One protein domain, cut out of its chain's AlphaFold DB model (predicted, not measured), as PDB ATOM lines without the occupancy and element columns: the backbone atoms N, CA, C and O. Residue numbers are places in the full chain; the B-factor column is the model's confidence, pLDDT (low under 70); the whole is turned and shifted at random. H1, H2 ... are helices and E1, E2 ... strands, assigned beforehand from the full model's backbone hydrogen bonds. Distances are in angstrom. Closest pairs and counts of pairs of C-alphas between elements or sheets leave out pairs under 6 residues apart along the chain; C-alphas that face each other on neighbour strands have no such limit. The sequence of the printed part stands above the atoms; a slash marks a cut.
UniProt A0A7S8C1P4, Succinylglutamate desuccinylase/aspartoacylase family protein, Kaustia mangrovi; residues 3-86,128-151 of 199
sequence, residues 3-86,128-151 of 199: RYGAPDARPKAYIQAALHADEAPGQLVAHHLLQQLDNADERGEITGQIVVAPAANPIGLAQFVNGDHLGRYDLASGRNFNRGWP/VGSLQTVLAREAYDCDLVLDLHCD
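What this domain is: This is residues 3 to 86 and 128 to 151 of the 199 residues of the protein "Succinylglutamate desuccinylase/aspartoacylase family protein" of Kaustia mangrovi (UniProt A0A7S8C1P4). A small parallel sheet of three strands has the long helix H1 over one face, while H3 only grazes the sheet with residues 135 to 139. Beyond the ends of the strands lies the short helix H2, and residues 62 to 86, with no named element, wind about that end of the body. The printed part has 108 residues, under half of them in named elements, which run E1, H1, E2, H2, H3, E3; the sheet's order is E2, E1, E3 and the class is mixed, helices and strands. The whole is compact, with a radius of gyration of the C-alphas of 15.0 A, and elongated, spanning 46 by 29 by 20 A.

Where its parts are: E1, residues 12 to 17, begins at C-alpha 12 (191.148, 137.877, 94.356) and is 17.1 A long. H1, residues 24 to 42, is 27.7 A long. E2 is residues 49 to 53, H2 residues 58 to 61. H3, residues 128 to 139, is 16.5 A long. E3, residues 144 to 148, ends at C-alpha 148 (198.256, 153.096, 97.487).

How they stand to each other: E1 is parallel to E2, with N 13 and O 49 at 2.8 A, and to E3, with N 14 and O 144 at 2.9 A. H1 is on the sheet at a height of 9.4 A, two layers, a helix on one face of a sheet; it lies over E2 and E1, only just along the strands, at 29.5 degrees to E2 on the local plane. The closest C-alphas of H1 and E1, Gly 26 and Ala 17, are 5.2 A apart. E1, H1 and E2 form a strand-helix-strand unit, two parallel neighbour strands joined through a helix, with a right-handed crossover. The closest C-alphas of H3 and E1, Ala 139 and Tyr 14, are 6.0 A apart. H2 is not on the sheet; it is close to H3 but not clearly touching, with the closest C-alphas, Ile 59 and Val 128, 7.9 A apart. H1 and H3 are apart. In H1 and H3 every O i to N i+4 pair is within hydrogen-bond range; H2 is too short for one, and its O i to N i+3 pair is not within range.

The domain as a whole: The C-alphas farthest apart, Gly 44 and Asn 66, are 46.5 A apart. Residues 87 to 127 are not printed, and C-alphas 86 and 128 are 11.4 A apart across this cut. Of the links printed whole, none is long. No printed residue has a pLDDT under 70.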
ATOM      1  N   ARG A   3     195.031 142.732  84.508       98.19
ATOM      2  CA  ARG A   3     194.526 141.553  85.222       98.19
ATOM      3  C   ARG A   3     195.465 140.377  84.998       98.19
ATOM      4  O   ARG A   3     195.880 140.165  83.865       98.19
ATOM      5  N   TYR A   4     195.706 139.620  86.057       98.44
ATOM      6  CA  TYR A   4     196.516 138.407  86.063       98.44
ATOM      7  C   TYR A   4     195.740 137.246  86.685       98.44
ATOM      8  O   TYR A   4     194.863 137.473  87.529       98.44
ATOM      9  N   GLY A   5     196.089 136.019  86.292       97.31
ATOM     10  CA  GLY A   5     195.384 134.806  86.704       97.31
ATOM     11  C   GLY A   5     194.018 134.613  86.030       97.31
ATOM     12  O   GLY A   5     193.527 135.465  85.281       97.31
ATOM     13  N   ALA A   6     193.393 133.458  86.275       96.00
ATOM     14  CA  ALA A   6     192.105 133.134  85.664       96.00
ATOM     15  C   ALA A   6     190.976 134.049  86.197       96.00
ATOM     16  O   ALA A   6     190.993 134.422  87.372       96.00
ATOM     17  N   PRO A   7     189.969 134.411  85.374       94.12
ATOM     18  CA  PRO A   7     188.906 135.339  85.775       94.12
ATOM     19  C   PRO A   7     188.100 134.932  87.015       94.12
ATOM     20  O   PRO A   7     187.566 135.801  87.699       94.12
ATOM     21  N   ASP A   8     187.996 133.632  87.273       93.62
ATOM     22  CA  ASP A   8     187.265 132.999  88.369       93.62
ATOM     23  C   ASP A   8     188.182 132.478  89.492       93.62
ATOM     24  O   ASP A   8     187.689 131.918  90.476       93.62
ATOM     25  N   ALA A   9     189.501 132.678  89.375       96.31
ATOM     26  CA  ALA A   9     190.462 132.242  90.378       96.31
ATOM     27  C   ALA A   9     190.273 132.981  91.710       96.31
ATOM     28  O   ALA A   9     189.912 134.160  91.774       96.31
ATOM     29  N   ARG A  10     190.551 132.264  92.801       95.62
ATOM     30  CA  ARG A  10     190.491 132.764  94.176       95.62
ATOM     31  C   ARG A  10     191.784 132.408  94.914       95.62
ATOM     32  O   ARG A  10     192.306 131.321  94.677       95.62
ATOM     33  N   PRO A  11     192.275 133.261  95.829       96.31
ATOM     34  CA  PRO A  11     191.712 134.558  96.224       96.31
ATOM     35  C   PRO A  11     191.866 135.633  95.137       96.31
ATOM     36  O   PRO A  11     192.672 135.487  94.219       96.31
ATOM     37  N   LYS A  12     191.076 136.706  95.238       97.88
ATOM     38  CA  LYS A  12     191.148 137.877  94.356       97.88
ATOM     39  C   LYS A  12     191.725 139.080  95.101       97.88
ATOM     40  O   LYS A  12     191.186 139.471  96.136       97.88
ATOM     41  N   ALA A  13     192.764 139.702  94.552       97.62
ATOM     42  CA  ALA A  13     193.337 140.947  95.055       97.62
ATOM     43  C   ALA A  13     193.102 142.105  94.075       97.62
ATOM     44  O   ALA A  13     193.333 141.965  92.872       97.62
ATOM     45  N   TYR A  14     192.689 143.262  94.593       98.56
ATOM     46  CA  TYR A  14     192.616 144.517  93.848       98.56
ATOM     47  C   TYR A  14     193.581 145.539  94.437       98.56
ATOM     48  O   TYR A  14     193.563 145.811  95.634       98.56
ATOM     49  N   ILE A  15     194.435 146.102  93.591       98.44
ATOM     50  CA  ILE A  15     195.450 147.076  93.981       98.44
ATOM     51  C   ILE A  15     195.265 148.303  93.104       98.44
ATOM     52  O   ILE A  15     195.294 148.205  91.875       98.44
ATOM     53  N   GLN A  16     195.086 149.465  93.712       98.31
ATOM     54  CA  GLN A  16     194.948 150.719  92.984       98.31
ATOM     55  C   GLN A  16     195.931 151.768  93.499       98.31
ATOM     56  O   GLN A  16     196.351 151.724  94.650       98.31
ATOM     57  N   ALA A  17     196.288 152.714  92.640       98.12
ATOM     58  CA  ALA A  17     197.109 153.867  92.981       98.12
ATOM     59  C   ALA A  17     196.570 155.128  92.300       98.12
ATOM     60  O   ALA A  17     195.806 155.046  91.330       98.12
ATOM     61  N   ALA A  18     197.000 156.296  92.783       96.44
ATOM     62  CA  ALA A  18     196.618 157.599  92.239       96.44
ATOM     63  C   ALA A  18     195.100 157.802  92.149       96.44
ATOM     64  O   ALA A  18     194.557 158.203  91.113       96.44
ATOM     65  N   LEU A  19     194.399 157.513  93.249       97.19
ATOM     66  CA  LEU A  19     193.044 158.019  93.440       97.19
ATOM     67  C   LEU A  19     193.074 159.538  93.662       97.19
ATOM     68  O   LEU A  19     192.318 160.267  93.021       97.19
ATOM     69  N   HIS A  20     193.986 160.024  94.505       97.19
ATOM     70  CA  HIS A  20     194.493 161.386  94.386       97.19
ATOM     71  C   HIS A  20     195.598 161.370  93.330       97.19
ATOM     72  O   HIS A  20     196.608 160.686  93.477       97.19
ATOM     73  N   ALA A  21     195.357 162.028  92.201       95.69
ATOM     74  CA  ALA A  21     196.206 161.843  91.027       95.69
ATOM     75  C   ALA A  21     197.595 162.500  91.147       95.69
ATOM     76  O   ALA A  21     198.476 162.176  90.360       95.69
ATOM     77  N   ASP A  22     197.770 163.393  92.117       93.31
ATOM     78  CA  ASP A  22     198.999 164.107  92.465       93.31
ATOM     79  C   ASP A  22     199.921 163.297  93.404       93.31
ATOM     80  O   ASP A  22     201.044 163.712  93.685       93.31
ATOM     81  N   GLU A  23     199.506 162.098  93.825       93.12
ATOM     82  CA  GLU A  23     200.287 161.184  94.669       93.12
ATOM     83  C   GLU A  23     201.151 160.216  93.831       93.12
ATOM     84  O   GLU A  23     200.907 159.007  93.731       93.12
ATOM     85  N   ALA A  24     202.191 160.759  93.193       91.31
ATOM     86  CA  ALA A  24     203.055 160.031  92.253       91.31
ATOM     87  C   ALA A  24     203.763 158.766  92.806       91.31
ATOM     88  O   ALA A  24     203.878 157.786  92.058       91.31
ATOM     89  N   PRO A  25     204.236 158.706  94.073       95.19
ATOM     90  CA  PRO A  25     204.914 157.521  94.607       95.19
ATOM     91  C   PRO A  25     204.099 156.225  94.493       95.19
ATOM     92  O   PRO A  25     204.654 155.187  94.129       95.19
ATOM     93  N   GLY A  26     202.782 156.278  94.726       95.00
ATOM     94  CA  GLY A  26     201.910 155.109  94.585       95.00
ATOM     95  C   GLY A  26     201.886 154.564  93.152       95.00
ATOM     96  O   GLY A  26     201.918 153.349  92.944       95.00
ATOM     97  N   GLN A  27     201.909 155.447  92.148       94.94
ATOM     98  CA  GLN A  27     201.973 155.048  90.736       94.94
ATOM     99  C   GLN A  27     203.306 154.382  90.391       94.94
ATOM    100  O   GLN A  27     203.329 153.414  89.629       94.94
ATOM    101  N   LEU A  28     204.412 154.871  90.960       96.50
ATOM    102  CA  LEU A  28     205.734 154.280  90.762       96.50
ATOM    103  C   LEU A  28     205.810 152.868  91.361       96.50
ATOM    104  O   LEU A  28     206.315 151.950  90.713       96.50
ATOM    105  N   VAL A  29     205.251 152.671  92.559       96.94
ATOM    106  CA  VAL A  29     205.113 151.336  93.162       96.94
ATOM    107  C   VAL A  29     204.291 150.424  92.252       96.94
ATOM    108  O   VAL A  29     204.728 149.315  91.946       96.94
ATOM    109  N   ALA A  30     203.144 150.896  91.753       97.44
ATOM    110  CA  ALA A  30     202.307 150.122  90.842       97.44
ATOM    111  C   ALA A  30     203.033 149.767  89.530       97.44
ATOM    112  O   ALA A  30     202.887 148.651  89.038       97.44
ATOM    113  N   HIS A  31     203.855 150.668  88.983       97.50
ATOM    114  CA  HIS A  31     204.670 150.402  87.795       97.50
ATOM    115  C   HIS A  31     205.647 149.235  88.006       97.50
ATOM    116  O   HIS A  31     205.703 148.319  87.185       97.50
ATOM    117  N   HIS A  32     206.385 149.231  89.119       98.12
ATOM    118  CA  HIS A  32     207.304 148.137  89.446       98.12
ATOM    119  C   HIS A  32     206.581 146.844  89.823       98.12
ATOM    120  O   HIS A  32     207.071 145.753  89.533       98.12
ATOM    121  N   LEU A  33     205.413 146.946  90.460       98.06
ATOM    122  CA  LEU A  33     204.583 145.788  90.760       98.06
ATOM    123  C   LEU A  33     204.103 145.105  89.476       98.06
ATOM    124  O   LEU A  33     204.209 143.888  89.379       98.06
ATOM    125  N   LEU A  34     203.642 145.867  88.481       98.62
ATOM    126  CA  LEU A  34     203.229 145.318  87.183       98.62
ATOM    127  C   LEU A  34     204.361 144.520  86.525       98.62
ATOM    128  O   LEU A  34     204.138 143.386  86.130       98.62
ATOM    129  N   GLN A  35     205.591 145.042  86.521       98.31
ATOM    130  CA  GLN A  35     206.750 144.308  85.991       98.31
ATOM    131  C   GLN A  35     206.997 142.982  86.724       98.31
ATOM    132  O   GLN A  35     207.357 141.978  86.113       98.31
ATOM    133  N   GLN A  36     206.838 142.958  88.048       98.31
ATOM    134  CA  GLN A  36     207.005 141.730  88.827       98.31
ATOM    135  C   GLN A  36     205.878 140.728  88.563       98.31
ATOM    136  O   GLN A  36     206.150 139.533  88.449       98.31
ATOM    137  N   LEU A  37     204.642 141.212  88.429       98.56
ATOM    138  CA  LEU A  37     203.475 140.390  88.122       98.56
ATOM    139  C   LEU A  37     203.530 139.821  86.703       98.56
ATOM    140  O   LEU A  37     203.261 138.638  86.551       98.56
ATOM    141  N   ASP A  38     203.960 140.602  85.708       98.56
ATOM    142  CA  ASP A  38     204.190 140.124  84.336       98.56
ATOM    143  C   ASP A  38     205.140 138.916  84.350       98.56
ATOM    144  O   ASP A  38     204.811 137.838  83.857       98.56
ATOM    145  N   ASN A  39     206.284 139.053  85.027       98.44
ATOM    146  CA  ASN A  39     207.258 137.973  85.150       98.44
ATOM    147  C   ASN A  39     206.707 136.752  85.917       98.44
ATOM    148  O   ASN A  39     207.091 135.620  85.629       98.44
ATOM    149  N   ALA A  40     205.876 136.960  86.943       98.31
ATOM    150  CA  ALA A  40     205.284 135.874  87.728       98.31
ATOM    151  C   ALA A  40     204.199 135.117  86.941       98.31
ATOM    152  O   ALA A  40     204.121 133.891  87.029       98.31
ATOM    153  N   ASP A  41     203.404 135.832  86.143       97.88
ATOM    154  CA  ASP A  41     202.387 135.260  85.256       97.88
ATOM    155  C   ASP A  41     203.035 134.406  84.159       97.88
ATOM    156  O   ASP A  41     202.639 133.260  83.954       97.88
ATOM    157  N   GLU A  42     204.123 134.894  83.549       97.81
ATOM    158  CA  GLU A  42     204.923 134.133  82.576       97.81
ATOM    159  C   GLU A  42     205.472 132.815  83.149       97.81
ATOM    160  O   GLU A  42     205.610 131.825  82.426       97.81
ATOM    161  N   ARG A  43     205.769 132.782  84.454       98.19
ATOM    162  CA  ARG A  43     206.219 131.574  85.164       98.19
ATOM    163  C   ARG A  43     205.073 130.704  85.688       98.19
ATOM    164  O   ARG A  43     205.338 129.623  86.212       98.19
ATOM    165  N   GLY A  44     203.817 131.134  85.550       97.25
ATOM    166  CA  GLY A  44     202.650 130.419  86.073       97.25
ATOM    167  C   GLY A  44     202.578 130.389  87.604       97.25
ATOM    168  O   GLY A  44     202.028 129.450  88.175       97.25
ATOM    169  N   GLU A  45     203.155 131.385  88.280       97.81
ATOM    170  CA  GLU A  45     203.211 131.450  89.749       97.81
ATOM    171  C   GLU A  45     201.956 132.083  90.374       97.81
ATOM    172  O   GLU A  45     201.738 131.987  91.583       97.81
ATOM    173  N   ILE A  46     201.109 132.718  89.562       97.69
ATOM    174  CA  ILE A  46     199.881 133.373  90.015       97.69
ATOM    175  C   ILE A  46     198.767 132.331  90.155       97.69
ATOM    176  O   ILE A  46     198.242 131.807  89.178       97.69
ATOM    177  N   THR A  47     198.403 132.035  91.404       96.69
ATOM    178  CA  THR A  47     197.402 131.011  91.758       96.69
ATOM    179  C   THR A  47     195.989 131.565  91.957       96.69
ATOM    180  O   THR A  47     195.018 130.813  91.886       96.69
ATOM    181  N   GLY A  48     195.873 132.871  92.207       97.62
ATOM    182  CA  GLY A  48     194.614 133.599  92.365       97.62
ATOM    183  C   GLY A  48     194.345 134.550  91.199       97.62
ATOM    184  O   GLY A  48     194.897 134.391  90.113       97.62
ATOM    185  N   GLN A  49     193.522 135.567  91.439       98.25
ATOM    186  CA  GLN A  49     193.320 136.676  90.508       98.25
ATOM    187  C   GLN A  49     193.910 137.962  91.092       98.25
ATOM    188  O   GLN A  49     193.660 138.296  92.249       98.25
ATOM    189  N   ILE A  50     194.651 138.721  90.287       98.56
ATOM    190  CA  ILE A  50     195.196 140.023  90.695       98.56
ATOM    191  C   ILE A  50     194.757 141.076  89.685       98.56
ATOM    192  O   ILE A  50     194.892 140.890  88.478       98.56
ATOM    193  N   VAL A  51     194.225 142.191  90.175       98.44
ATOM    194  CA  VAL A  51     193.776 143.320  89.359       98.44
ATOM    195  C   VAL A  51     194.509 144.571  89.813       98.44
ATOM    196  O   VAL A  51     194.407 144.960  90.974       98.44
ATOM    197  N   VAL A  52     195.221 145.225  88.895       98.62
ATOM    198  CA  VAL A  52     195.994 146.436  89.187       98.62
ATOM    199  C   VAL A  52     195.454 147.631  88.400       98.62
ATOM    200  O   VAL A  52     195.321 147.602  87.170       98.62
ATOM    201  N   ALA A  53     195.153 148.716  89.110       98.12
ATOM    202  CA  ALA A  53     194.781 150.019  88.567       98.12
ATOM    203  C   ALA A  53     195.878 151.053  88.904       98.12
ATOM    204  O   ALA A  53     195.760 151.759  89.903       98.12
ATOM    205  N   PRO A  54     196.947 151.168  88.088       96.56
ATOM    206  CA  PRO A  54     198.098 152.029  88.405       96.56
ATOM    207  C   PRO A  54     197.766 153.531  88.390       96.56
ATOM    208  O   PRO A  54     198.463 154.328  89.006       96.56
ATOM    209  N   ALA A  55     196.704 153.916  87.683       95.88
ATOM    210  CA  ALA A  55     196.136 155.254  87.702       95.88
ATOM    211  C   ALA A  55     194.614 155.124  87.799       95.88
ATOM    212  O   ALA A  55     193.922 154.985  86.787       95.88
ATOM    213  N   ALA A  56     194.107 155.084  89.030       97.56
ATOM    214  CA  ALA A  56     192.695 154.867  89.309       97.56
ATOM    215  C   ALA A  56     191.833 156.060  88.885       97.56
ATOM    216  O   ALA A  56     190.707 155.857  88.441       97.56
ATOM    217  N   ASN A  57     192.356 157.288  88.982       97.56
ATOM    218  CA  ASN A  57     191.606 158.516  88.736       97.56
ATOM    219  C   ASN A  57     192.039 159.250  87.447       97.56
ATOM    220  O   ASN A  57     192.859 160.171  87.502       97.56
ATOM    221  N   PRO A  58     191.457 158.918  86.278       96.25
ATOM    222  CA  PRO A  58     191.743 159.637  85.036       96.25
ATOM    223  C   PRO A  58     191.236 161.087  85.042       96.25
ATOM    224  O   PRO A  58     191.751 161.902  84.283       96.25
ATOM    225  N   ILE A  59     190.245 161.422  85.882       96.88
ATOM    226  CA  ILE A  59     189.715 162.788  85.994       96.88
ATOM    227  C   ILE A  59     190.786 163.677  86.624       96.88
ATOM    228  O   ILE A  59     191.230 164.624  85.988       96.88
ATOM    229  N   GLY A  60     191.262 163.324  87.821       96.81
ATOM    230  CA  GLY A  60     192.334 164.047  88.509       96.81
ATOM    231  C   GLY A  60     193.647 164.056  87.721       96.81
ATOM    232  O   GLY A  60     194.359 165.055  87.729       96.81
ATOM    233  N   LEU A  61     193.957 162.983  86.984       95.75
ATOM    234  CA  LEU A  61     195.167 162.918  86.156       95.75
ATOM    235  C   LEU A  61     195.172 163.961  85.028       95.75
ATOM    236  O   LEU A  61     196.237 164.384  84.595       95.75
ATOM    237  N   ALA A  62     194.001 164.400  84.563       95.94
ATOM    238  CA  ALA A  62     193.877 165.410  83.516       95.94
ATOM    239  C   ALA A  62     193.890 166.864  84.043       95.94
ATOM    240  O   ALA A  62     193.795 167.799  83.246       95.94
ATOM    241  N   GLN A  63     193.985 167.084  85.361       96.69
ATOM    242  CA  GLN A  63     193.837 168.405  85.983       96.69
ATOM    243  C   GLN A  63     195.187 169.093  86.220       96.69
ATOM    244  O   GLN A  63     195.785 168.964  87.286       96.69
ATOM    245  N   PHE A  64     195.627 169.895  85.250       96.19
ATOM    246  CA  PHE A  64     196.790 170.774  85.395       96.19
ATOM    247  C   PHE A  64     196.374 172.241  85.330       96.19
ATOM    248  O   PHE A  64     195.741 172.672  84.364       96.19
ATOM    249  N   VAL A  65     196.754 173.020  86.341       96.19
ATOM    250  CA  VAL A  65     196.475 174.458  86.414       96.19
ATOM    251  C   VAL A  65     197.783 175.183  86.678       96.19
ATOM    252  O   VAL A  65     198.425 174.955  87.692       96.19
ATOM    253  N   ASN A  66     198.195 176.055  85.756       95.12
ATOM    254  CA  ASN A  66     199.432 176.844  85.861       95.12
ATOM    255  C   ASN A  66     200.718 176.025  86.106       95.12
ATOM    256  O   ASN A  66     201.684 176.550  86.648       95.12
ATOM    257  N   GLY A  67     200.751 174.765  85.664       93.12
ATOM    258  CA  GLY A  67     201.890 173.862  85.861       93.12
ATOM    259  C   GLY A  67     201.789 172.988  87.110       93.12
ATOM    260  O   GLY A  67     202.534 172.017  87.207       93.12
ATOM    261  N   ASP A  68     200.828 173.260  87.992       94.31
ATOM    262  CA  ASP A  68     200.554 172.431  89.160       94.31
ATOM    263  C   ASP A  68     199.557 171.327  88.809       94.31
ATOM    264  O   ASP A  68     198.525 171.561  88.166       94.31
ATOM    265  N   HIS A  69     199.866 170.107  89.245       95.06
ATOM    266  CA  HIS A  69     198.954 168.975  89.150       95.06
ATOM    267  C   HIS A  69     198.005 169.004  90.346       95.06
ATOM    268  O   HIS A  69     198.429 168.839  91.484       95.06
ATOM    269  N   LEU A  70     196.717 169.228  90.094       95.94
ATOM    270  CA  LEU A  70     195.692 169.276  91.134       95.94
ATOM    271  C   LEU A  70     194.915 167.961  91.125       95.94
ATOM    272  O   LEU A  70     193.884 167.852  90.468       95.94
ATOM    273  N   GLY A  71     195.418 166.942  91.817       95.75
ATOM    274  CA  GLY A  71     194.886 165.576  91.749       95.75
ATOM    275  C   GLY A  71     193.948 165.190  92.890       95.75
ATOM    276  O   GLY A  71     193.194 164.222  92.760       95.75
ATOM    277  N   ARG A  72     193.960 165.946  93.992       96.06
ATOM    278  CA  ARG A  72     193.210 165.621  95.216       96.06
ATOM    279  C   ARG A  72     191.700 165.869  95.147       96.06
ATOM    280  O   ARG A  72     190.918 165.133  95.758       96.06
ATOM    281  N   TYR A  73     191.280 166.905  94.426       96.88
ATOM    282  CA  TYR A  73     189.883 167.344  94.344       96.88
ATOM    283  C   TYR A  73     189.435 167.475  92.891       96.88
ATOM    284  O   TYR A  73     190.210 167.900  92.041       96.88
ATOM    285  N   ASP A  74     188.176 167.158  92.610       96.81
ATOM    286  CA  ASP A  74     187.549 167.432  91.317       96.81
ATOM    287  C   ASP A  74     187.379 168.945  91.117       96.81
ATOM    288  O   ASP A  74     186.737 169.604  91.938       96.81
ATOM    289  N   LEU A  75     187.927 169.504  90.033       95.94
ATOM    290  CA  LEU A  75     187.914 170.955  89.794       95.94
ATOM    291  C   LEU A  75     186.500 171.523  89.626       95.94
ATOM    292  O   LEU A  75     186.259 172.678  89.973       95.94
ATOM    293  N   ALA A  76     185.566 170.733  89.093       93.81
ATOM    294  CA  ALA A  76     184.207 171.195  88.826       93.81
ATOM    295  C   ALA A  76     183.351 171.273  90.100       93.81
ATOM    296  O   ALA A  76     182.568 172.205  90.264       93.81
ATOM    297  N   SER A  77     183.478 170.290  90.995       93.25
ATOM    298  CA  SER A  77     182.627 170.162  92.187       93.25
ATOM    299  C   SER A  77     183.324 170.476  93.511       93.25
ATOM    300  O   SER A  77     182.650 170.579  94.535       93.25
ATOM    301  N   GLY A  78     184.656 170.583  93.529       94.69
ATOM    302  CA  GLY A  78     185.461 170.718  94.747       94.69
ATOM    303  C   GLY A  78     185.462 169.464  95.629       94.69
ATOM    304  O   GLY A  78     185.949 169.499  96.760       94.69
ATOM    305  N   ARG A  79     184.896 168.348  95.156       94.00
ATOM    306  CA  ARG A  79     184.807 167.106  95.931       94.00
ATOM    307  C   ARG A  79     186.160 166.413  95.975       94.00
ATOM    308  O   ARG A  79     186.802 166.233  94.946       94.00
ATOM    309  N   ASN A  80     186.560 165.965  97.161       95.50
ATOM    310  CA  ASN A  80     187.714 165.086  97.309       95.50
ATOM    311  C   ASN A  80     187.399 163.713  96.683       95.50
ATOM    312  O   ASN A  80     186.343 163.141  96.970       95.50
ATOM    313  N   PHE A  81     188.300 163.185  95.849       95.94
ATOM    314  CA  PHE A  81     188.076 161.914  95.146       95.94
ATOM    315  C   PHE A  81     187.989 160.705  96.091       95.94
ATOM    316  O   PHE A  81     187.239 159.765  95.821       95.94
ATOM    317  N   ASN A  82     188.681 160.759  97.231       94.31
ATOM    318  CA  ASN A  82     188.682 159.734  98.269       94.31
ATOM    319  C   ASN A  82     187.648 159.997  99.391       94.31
ATOM    320  O   ASN A  82     187.867 159.649 100.554       94.31
ATOM    321  N   ARG A  83     186.524 160.664  99.084       92.56
ATOM    322  CA  ARG A  83     185.415 160.923 100.027       92.56
ATOM    323  C   ARG A  83     184.048 160.696  99.391       92.56
ATOM    324  O   ARG A  83     183.876 160.808  98.176       92.56
ATOM    325  N   GLY A  84     183.046 160.412 100.225       88.31
ATOM    326  CA  GLY A  84     181.669 160.216  99.755       88.31
ATOM    327  C   GLY A  84     181.476 158.942  98.929       88.31
ATOM    328  O   GLY A  84     180.654 158.921  98.006       88.31
ATOM    329  N   TRP A  85     182.239 157.896  99.255       89.81
ATOM    330  CA  TRP A  85     182.061 156.554  98.706       89.81
ATOM    331  C   TRP A  85     180.636 156.024  98.969       89.81
ATOM    332  O   TRP A  85     179.979 156.454  99.923       89.81
ATOM    333  N   PRO A  86     180.119 155.094  98.143       83.62
ATOM    334  CA  PRO A  86     178.781 154.539  98.323       83.62
ATOM    335  C   PRO A  86     178.583 153.935  99.724       83.62
ATOM    336  O   PRO A  86     179.208 152.940 100.078       83.62
ATOM    337  N   VAL A 128     182.718 162.044  89.218       94.38
ATOM    338  CA  VAL A 128     183.280 161.484  90.464       94.38
ATOM    339  C   VAL A 128     182.467 160.281  90.945       94.38
ATOM    340  O   VAL A 128     183.028 159.251  91.303       94.38
ATOM    341  N   GLY A 129     181.134 160.386  90.925       93.62
ATOM    342  CA  GLY A 129     180.255 159.280  91.302       93.62
ATOM    343  C   GLY A 129     180.394 158.072  90.374       93.62
ATOM    344  O   GLY A 129     180.439 156.947  90.859       93.62
ATOM    345  N   SER A 130     180.507 158.297  89.062       93.50
ATOM    346  CA  SER A 130     180.737 157.236  88.076       93.50
ATOM    347  C   SER A 130     182.084 156.553  88.285       93.50
ATOM    348  O   SER A 130     182.141 155.324  88.282       93.50
ATOM    349  N   LEU A 131     183.145 157.330  88.531       95.31
ATOM    350  CA  LEU A 131     184.469 156.806  88.854       95.31
ATOM    351  C   LEU A 131     184.420 155.911  90.100       95.31
ATOM    352  O   LEU A 131     184.854 154.764  90.050       95.31
ATOM    353  N   GLN A 132     183.828 156.397  91.192       95.00
ATOM    354  CA  GLN A 132     183.690 155.628  92.432       95.00
ATOM    355  C   GLN A 132     182.888 154.336  92.229       95.00
ATOM    356  O   GLN A 132     183.255 153.304  92.783       95.00
ATOM    357  N   THR A 133     181.828 154.353  91.413       94.31
ATOM    358  CA  THR A 133     181.079 153.132  91.072       94.31
ATOM    359  C   THR A 133     181.947 152.130  90.307       94.31
ATOM    360  O   THR A 133     181.879 150.936  90.590       94.31
ATOM    361  N   VAL A 134     182.781 152.587  89.365       95.12
ATOM    362  CA  VAL A 134     183.707 151.709  88.628       95.12
ATOM    363  C   VAL A 134     184.730 151.076  89.570       95.12
ATOM    364  O   VAL A 134     184.882 149.860  89.554       95.12
ATOM    365  N   LEU A 135     185.383 151.863  90.429       96.69
ATOM    366  CA  LEU A 135     186.380 151.338  91.371       96.69
ATOM    367  C   LEU A 135     185.742 150.393  92.405       96.69
ATOM    368  O   LEU A 135     186.276 149.322  92.683       96.69
ATOM    369  N   ALA A 136     184.548 150.724  92.911       95.56
ATOM    370  CA  ALA A 136     183.813 149.854  93.830       95.56
ATOM    371  C   ALA A 136     183.442 148.506  93.188       95.56
ATOM    372  O   ALA A 136     183.511 147.475  93.855       95.56
ATOM    373  N   ARG A 137     183.091 148.490  91.894       94.75
ATOM    374  CA  ARG A 137     182.809 147.253  91.144       94.75
ATOM    375  C   ARG A 137     184.032 146.355  90.967       94.75
ATOM    376  O   ARG A 137     183.867 145.152  90.817       94.75
ATOM    377  N   GLU A 138     185.237 146.907  90.986       95.75
ATOM    378  CA  GLU A 138     186.454 146.091  90.954       95.75
ATOM    379  C   GLU A 138     186.794 145.515  92.325       95.75
ATOM    380  O   GLU A 138     187.277 144.388  92.414       95.75
ATOM    381  N   ALA A 139     186.509 146.274  93.384       96.00
ATOM    382  CA  ALA A 139     186.902 145.944  94.746       96.00
ATOM    383  C   ALA A 139     185.909 145.034  95.495       96.00
ATOM    384  O   ALA A 139     186.336 144.252  96.340       96.00
ATOM    385  N   TYR A 140     184.598 145.132  95.238       95.31
ATOM    386  CA  TYR A 140     183.573 144.594  96.156       95.31
ATOM    387  C   TYR A 140     183.629 143.079  96.401       95.31
ATOM    388  O   TYR A 140     183.205 142.600  97.454       95.31
ATOM    389  N   ASP A 141     184.094 142.313  95.418       95.38
ATOM    390  CA  ASP A 141     184.198 140.860  95.487       95.38
ATOM    391  C   ASP A 141     185.628 140.389  95.753       95.38
ATOM    392  O   ASP A 141     185.863 139.180  95.732       95.38
ATOM    393  N   CYS A 142     186.568 141.303  95.997       96.75
ATOM    394  CA  CYS A 142     187.941 140.968  96.337       96.75
ATOM    395  C   CYS A 142     188.045 140.414  97.759       96.75
ATOM    396  O   CYS A 142     187.200 140.653  98.623       96.75
ATOM    397  N   ASP A 143     189.093 139.630  97.970       94.50
ATOM    398  CA  ASP A 143     189.506 139.117  99.272       94.50
ATOM    399  C   ASP A 143     190.583 140.035  99.890       94.50
ATOM    400  O   ASP A 143     190.688 140.128 101.107       94.50
ATOM    401  N   LEU A 144     191.314 140.787  99.054       93.94
ATOM    402  CA  LEU A 144     192.248 141.842  99.461       93.94
ATOM    403  C   LEU A 144     192.065 143.090  98.588       93.94
ATOM    404  O   LEU A 144     192.008 142.988  97.363       93.94
ATOM    405  N   VAL A 145     192.020 144.271  99.211       96.06
ATOM    406  CA  VAL A 145     192.039 145.563  98.514       96.06
ATOM    407  C   VAL A 145     193.151 146.427  99.097       96.06
ATOM    408  O   VAL A 145     193.144 146.695 100.296       96.06
ATOM    409  N   LEU A 146     194.080 146.874  98.253       96.06
ATOM    410  CA  LEU A 146     195.135 147.817  98.623       96.06
ATOM    411  C   LEU A 146     194.971 149.112  97.829       96.06
ATOM    412  O   LEU A 146     194.971 149.105  96.598       96.06
ATOM    413  N   ASP A 147     194.849 150.223  98.545       97.00
ATOM    414  CA  ASP A 147     194.780 151.566  97.972       97.00
ATOM    415  C   ASP A 147     196.072 152.311  98.317       97.00
ATOM    416  O   ASP A 147     196.331 152.613  99.483       97.00
ATOM    417  N   LEU A 148     196.924 152.524  97.315       97.12
ATOM    418  CA  LEU A 148     198.256 153.096  97.487       97.12
ATOM    419  C   LEU A 148     198.174 154.625  97.465       97.12
ATOM    420  O   LEU A 148     197.943 155.220  96.408       97.12
ATOM    421  N   HIS A 149     198.413 155.230  98.628       95.44
ATOM    422  CA  HIS A 149     198.504 156.679  98.831       95.44
ATOM    423  C   HIS A 149     199.898 157.074  99.326       95.44
ATOM    424  O   HIS A 149     200.678 156.225  99.765       95.44
ATOM    425  N   CYS A 150     200.202 158.367  99.292       92.62
ATOM    426  CA  CYS A 150     201.353 158.936  99.987       92.62
ATOM    427  C   CYS A 150     200.985 160.212 100.746       92.62
ATOM    428  O   CYS A 150     200.133 160.984 100.315       92.62
ATOM    429  N   ASP A 151     201.688 160.457 101.846       90.19
ATOM    430  CA  ASP A 151     201.695 161.767 102.493       90.19
ATOM    431  C   ASP A 151     202.700 162.699 101.807       90.19
ATOM    432  O   ASP A 151     203.655 162.235 101.178       90.19
TER     433      ASP A 151